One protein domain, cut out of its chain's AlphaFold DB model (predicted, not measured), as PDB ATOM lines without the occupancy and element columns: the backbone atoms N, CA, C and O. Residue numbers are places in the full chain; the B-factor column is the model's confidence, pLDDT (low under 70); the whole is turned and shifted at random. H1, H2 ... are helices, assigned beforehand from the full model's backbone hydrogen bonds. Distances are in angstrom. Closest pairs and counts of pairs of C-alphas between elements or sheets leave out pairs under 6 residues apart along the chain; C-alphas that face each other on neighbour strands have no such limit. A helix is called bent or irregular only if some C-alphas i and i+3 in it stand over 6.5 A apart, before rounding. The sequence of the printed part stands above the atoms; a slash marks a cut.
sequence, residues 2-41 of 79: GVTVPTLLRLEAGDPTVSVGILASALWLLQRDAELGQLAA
ATOM      1  N   GLY A   2      55.004 106.259  56.897       65.75
ATOM      2  CA  GLY A   2      54.563 104.923  56.474       65.75
ATOM      3  C   GLY A   2      53.305 104.223  57.001       65.75
ATOM      4  O   GLY A   2      53.029 103.172  56.443       65.75
ATOM      5  N   VAL A   3      52.538 104.705  57.985       70.12
ATOM      6  CA  VAL A   3      51.287 104.017  58.403       70.12
ATOM      7  C   VAL A   3      50.187 104.999  58.810       70.12
ATOM      8  O   VAL A   3      50.468 106.087  59.306       70.12
ATOM      9  N   THR A   4      48.924 104.630  58.574       82.44
ATOM     10  CA  THR A   4      47.758 105.466  58.910       82.44
ATOM     11  C   THR A   4      47.231 105.151  60.314       82.44
ATOM     12  O   THR A   4      47.402 104.036  60.805       82.44
ATOM     13  N   VAL A   5      46.540 106.099  60.960       86.69
ATOM     14  CA  VAL A   5      45.885 105.880  62.270       86.69
ATOM     15  C   VAL A   5      44.937 104.662  62.264       86.69
ATOM     16  O   VAL A   5      45.013 103.858  63.192       86.69
ATOM     17  N   PRO A   6      44.113 104.432  61.219       84.75
ATOM     18  CA  PRO A   6      43.322 103.202  61.101       84.75
ATOM     19  C   PRO A   6      44.152 101.912  61.103       84.75
ATOM     20  O   PRO A   6      43.705 100.893  61.624       84.75
ATOM     21  N   THR A   7      45.360 101.940  60.535       79.69
ATOM     22  CA  THR A   7      46.278 100.795  60.538       79.69
ATOM     23  C   THR A   7      46.737 100.469  61.963       79.69
ATOM     24  O   THR A   7      46.716  99.305  62.349       79.69
ATOM     25  N   LEU A   8      47.080 101.482  62.768       77.69
ATOM     26  CA  LEU A   8      47.479 101.288  64.169       77.69
ATOM     27  C   LEU A   8      46.347 100.705  65.016       77.69
ATOM     28  O   LEU A   8      46.568  99.766  65.768       77.69
ATOM     29  N   LEU A   9      45.118 101.195  64.849       85.38
ATOM     30  CA  LEU A   9      43.969 100.682  65.603       85.38
ATOM     31  C   LEU A   9      43.672  99.208  65.300       85.38
ATOM     32  O   LEU A   9      43.335  98.449  66.203       85.38
ATOM     33  N   ARG A  10      43.816  98.787  64.038       80.19
ATOM     34  CA  ARG A  10      43.652  97.379  63.646       80.19
ATOM     35  C   ARG A  10      44.761  96.494  64.213       80.19
ATOM     36  O   ARG A  10      44.472  95.375  64.623       80.19
ATOM     37  N   LEU A  11      45.994  97.000  64.278       77.94
ATOM     38  CA  LEU A  11      47.118  96.299  64.902       77.94
ATOM     39  C   LEU A  11      46.889  96.088  66.407       77.94
ATOM     40  O   LEU A  11      46.999  94.961  66.879       77.94
ATOM     41  N   GLU A  12      46.514  97.140  67.142       80.56
ATOM     42  CA  GLU A  12      46.210  97.076  68.585       80.56
ATOM     43  C   GLU A  12      45.019  96.150  68.889       80.56
ATOM     44  O   GLU A  12      44.973  95.495  69.927       80.56
ATOM     45  N   ALA A  13      44.064  96.050  67.958       84.62
ATOM     46  CA  ALA A  13      42.940  95.119  68.034       84.62
ATOM     47  C   ALA A  13      43.300  93.671  67.635       84.62
ATOM     48  O   ALA A  13      42.438  92.794  67.694       84.62
ATOM     49  N   GLY A  14      44.545  93.410  67.221       74.56
ATOM     50  CA  GLY A  14      45.036  92.081  66.867       74.56
ATOM     51  C   GLY A  14      44.660  91.596  65.465       74.56
ATOM     52  O   GLY A  14      44.661  90.390  65.239       74.56
ATOM     53  N   ASP A  15      44.339  92.487  64.517       78.56
ATOM     54  CA  ASP A  15      44.015  92.107  63.134       78.56
ATOM     55  C   ASP A  15      45.244  91.494  62.428       78.56
ATOM     56  O   ASP A  15      46.184  92.220  62.073       78.56
ATOM     57  N   PRO A  16      45.249  90.175  62.161       68.94
ATOM     58  CA  PRO A  16      46.424  89.478  61.643       68.94
ATOM     59  C   PRO A  16      46.830  89.957  60.241       68.94
ATOM     60  O   PRO A  16      48.007  89.894  59.886       68.94
ATOM     61  N   THR A  17      45.888  90.503  59.464       69.44
ATOM     62  CA  THR A  17      46.129  91.029  58.110       69.44
ATOM     63  C   THR A  17      47.042  92.254  58.134       69.44
ATOM     64  O   THR A  17      47.811  92.490  57.205       69.44
ATOM     65  N   VAL A  18      46.953  93.050  59.204       70.88
ATOM     66  CA  VAL A  18      47.771  94.253  59.406       70.88
ATOM     67  C   VAL A  18      49.087  93.900  60.099       70.88
ATOM     68  O   VAL A  18      50.142  94.415  59.722       70.88
ATOM     69  N   SER A  19      49.041  92.975  61.057       70.06
ATOM     70  CA  SER A  19      50.198  92.557  61.852       70.06
ATOM     71  C   SER A  19      51.323  91.946  61.016       70.06
ATOM     72  O   SER A  19      52.486  92.282  61.236       70.06
ATOM     73  N   VAL A  20      51.009  91.109  60.016       76.81
ATOM     74  CA  VAL A  20      52.036  90.452  59.180       76.81
ATOM     75  C   VAL A  20      52.773  91.452  58.283       76.81
ATOM     76  O   VAL A  20      53.997  91.393  58.182       76.81
ATOM     77  N   GLY A  21      52.067  92.408  57.669       76.75
ATOM     78  CA  GLY A  21      52.693  93.416  56.805       76.75
ATOM     79  C   GLY A  21      53.618  94.368  57.572       76.75
ATOM     80  O   GLY A  21      54.699  94.719  57.092       76.75
ATOM     81  N   ILE A  22      53.225  94.743  58.793       77.75
ATOM     82  CA  ILE A  22      54.046  95.572  59.685       77.75
ATOM     83  C   ILE A  22      55.262  94.790  60.191       77.75
ATOM     84  O   ILE A  22      56.374  95.314  60.146       77.75
ATOM     85  N   LEU A  23      55.078  93.531  60.602       76.56
ATOM     86  CA  LEU A  23      56.175  92.661  61.027       76.56
ATOM     87  C   LEU A  23      57.198  92.449  59.901       76.56
ATOM     88  O   LEU A  23      58.396  92.605  60.128       76.56
ATOM     89  N   ALA A  24      56.738  92.171  58.680       80.12
ATOM     90  CA  ALA A  24      57.612  92.009  57.520       80.12
ATOM     91  C   ALA A  24      58.394  93.296  57.203       80.12
ATOM     92  O   ALA A  24      59.599  93.249  56.959       80.12
ATOM     93  N   SER A  25      57.732  94.456  57.281       80.50
ATOM     94  CA  SER A  25      58.376  95.761  57.079       80.50
ATOM     95  C   SER A  25      59.435  96.057  58.149       80.50
ATOM     96  O   SER A  25      60.505  96.578  57.835       80.50
ATOM     97  N   ALA A  26      59.165  95.705  59.409       82.88
ATOM     98  CA  ALA A  26      60.120  95.853  60.502       82.88
ATOM     99  C   ALA A  26      61.343  94.938  60.316       82.88
ATOM    100  O   ALA A  26      62.473  95.394  60.466       82.88
ATOM    101  N   LEU A  27      61.137  93.673  59.933       83.75
ATOM    102  CA  LEU A  27      62.228  92.730  59.663       83.75
ATOM    103  C   LEU A  27      63.105  93.182  58.491       83.75
ATOM    104  O   LEU A  27      64.326  93.064  58.576       83.75
ATOM    105  N   TRP A  28      62.512  93.774  57.452       83.75
ATOM    106  CA  TRP A  28      63.254  94.364  56.334       83.75
ATOM    107  C   TRP A  28      64.149  95.533  56.770       83.75
ATOM    108  O   TRP A  28      65.327  95.574  56.422       83.75
ATOM    109  N   LEU A  29      63.635  96.449  57.602       88.00
ATOM    110  CA  LEU A  29      64.441  97.545  58.163       88.00
ATOM    111  C   LEU A  29      65.587  97.044  59.056       88.00
ATOM    112  O   LEU A  29      66.624  97.699  59.147       88.00
ATOM    113  N   LEU A  30      65.407  95.892  59.704       86.06
ATOM    114  CA  LEU A  30      66.404  95.253  60.568       86.06
ATOM    115  C   LEU A  30      67.362  94.314  59.812       86.06
ATOM    116  O   LEU A  30      68.192  93.676  60.454       86.06
ATOM    117  N   GLN A  31      67.250  94.213  58.481       84.44
ATOM    118  CA  GLN A  31      67.991  93.257  57.639       84.44
ATOM    119  C   GLN A  31      67.853  91.788  58.084       84.44
ATOM    120  O   GLN A  31      68.785  90.992  57.959       84.44
ATOM    121  N   ARG A  32      66.687  91.419  58.626       80.56
ATOM    122  CA  ARG A  32      66.326  90.044  59.022       80.56
ATOM    123  C   ARG A  32      65.234  89.447  58.134       80.56
ATOM    124  O   ARG A  32      64.578  88.481  58.506       80.56
ATOM    125  N   ASP A  33      65.022  90.009  56.951       76.31
ATOM    126  CA  ASP A  33      64.013  89.566  55.989       76.31
ATOM    127  C   ASP A  33      64.244  88.132  55.483       76.31
ATOM    128  O   ASP A  33      63.278  87.423  55.213       76.31
ATOM    129  N   ALA A  34      65.493  87.652  55.465       76.62
ATOM    130  CA  ALA A  34      65.815  86.263  55.129       76.62
ATOM    131  C   ALA A  34      65.178  85.226  56.083       76.62
ATOM    132  O   ALA A  34      64.990  84.069  55.704       76.62
ATOM    133  N   GLU A  35      64.817  85.620  57.309       75.06
ATOM    134  CA  GLU A  35      64.180  84.733  58.293       75.06
ATOM    135  C   GLU A  35      62.677  84.562  58.048       75.06
ATOM    136  O   GLU A  35      62.103  83.552  58.453       75.06
ATOM    137  N   LEU A  36      62.033  85.485  57.320       73.19
ATOM    138  CA  LEU A  36      60.607  85.381  56.984       73.19
ATOM    139  C   LEU A  36      60.293  84.121  56.177       73.19
ATOM    140  O   LEU A  36      59.248  83.510  56.383       73.19
ATOM    141  N   GLY A  37      61.203  83.707  55.291       71.62
ATOM    142  CA  GLY A  37      61.034  82.488  54.497       71.62
ATOM    143  C   GLY A  37      61.005  81.209  55.339       71.62
ATOM    144  O   GLY A  37      60.449  80.208  54.898       71.62
ATOM    145  N   GLN A  38      61.559  81.239  56.554       73.25
ATOM    146  CA  GLN A  38      61.571  80.088  57.460       73.25
ATOM    147  C   GLN A  38      60.289  79.989  58.290       73.25
ATOM    148  O   GLN A  38      59.918  78.898  58.709       73.25
ATOM    149  N   LEU A  39      59.579  81.106  58.487       70.88
ATOM    150  CA  LEU A  39      58.399  81.178  59.355       70.88
ATOM    151  C   LEU A  39      57.248  80.267  58.897       70.88
ATOM    152  O   LEU A  39      56.440  79.845  59.716       70.88
ATOM    153  N   ALA A  40      57.180  79.973  57.599       69.94
ATOM    154  CA  ALA A  40      56.199  79.071  57.001       69.94
ATOM    155  C   ALA A  40      56.868  77.921  56.227       69.94
ATOM    156  O   ALA A  40      56.279  77.389  55.286       69.94
ATOM    157  N   ALA A  41      58.114  77.571  56.570       79.75
ATOM    158  CA  ALA A  41      58.794  76.440  55.948       79.75
ATOM    159  C   ALA A  41      58.027  75.143  56.274       79.75
ATOM    160  O   ALA A  41      57.866  74.839  57.461       79.75
TER     161      ALA A  41
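This is residues 2 to 41 of the 79 residues of the protein "Putative DNA-binding protein" of Roseateles depolymerans (UniProt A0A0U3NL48). Going along the printed part from Gly 2, you meet a flat, open zigzag of three helices: H1 makes a corner near the beginning of the long H2, and H3 folds back from the other end of H2. H1 and H3 are at opposite ends of H2 with no contact between them, and H2 makes the long stroke of the zigzag. The printed part has 40 residues, with three named helices in the order H1, H2, H3 and no named strand; the class is all helix, with 28 residues in the helices. The whole is loose, with a radius of gyration of the C-alphas of 11.2 A, and the C-alphas span 29 by 20 by 10 A.

Start at H1, residues 5 to 12, and go on to H2, residues 16 to 29: the two touch, and their closest C-alphas, those of Leu 11 and Ser 19, are 5.7 A apart. H2 touches H1 with residues 18 to 19 alone. The lines of H1 and H2 are about perpendicular, at 80 degrees. Farther along you reach H3, residues 33 to 38, which touches H2; their closest C-alphas are those of Leu 27 and Asp 33, 5.2 A apart. Here H2 takes part with residues 24 to 27 alone. H2 and H3 run opposite ways at a steep tilt of 50 degrees. H1 and H3 are apart. In the backbone of H1 every O i to N i+4 pair is within hydrogen-bond range. In H2 it is 9 of 10, and in H3 0 of 2, where 2 of 3 O i to N i+3 pairs are within range.

Find C-alpha 5 at (45.885, 105.880, 62.270); from there H1 runs 10.8 A to C-alpha 12. H2 begins at C-alpha 16 at (46.424, 89.478, 61.643) and runs 20.0 A to C-alpha 29 at (64.441, 97.545, 58.163). It is neither bent nor irregular, but only just: C-alphas 17 and 20 are 6.0 A apart. H3 runs from Asp 33 to C-alpha 38 at (61.571, 80.088, 57.460), 9.9 A in all. It too is neither bent nor irregular, but only just: C-alphas 34 and 37 are 6.1 A apart.

The two C-alphas farthest apart are those of Val 5 and Ala 41, at 32.8 A, and from Gly 2 to Ala 41 the C-alphas are 28.8 A apart. The printed part has no cut. The links from H1 to H2 and from H2 to H3 have 3 residues each and are tight; no link is long. The mean pLDDT of the printed part of this model is 77.8, and four printed residues are under 70: residue 2, residues 16 to 17 and residue 40.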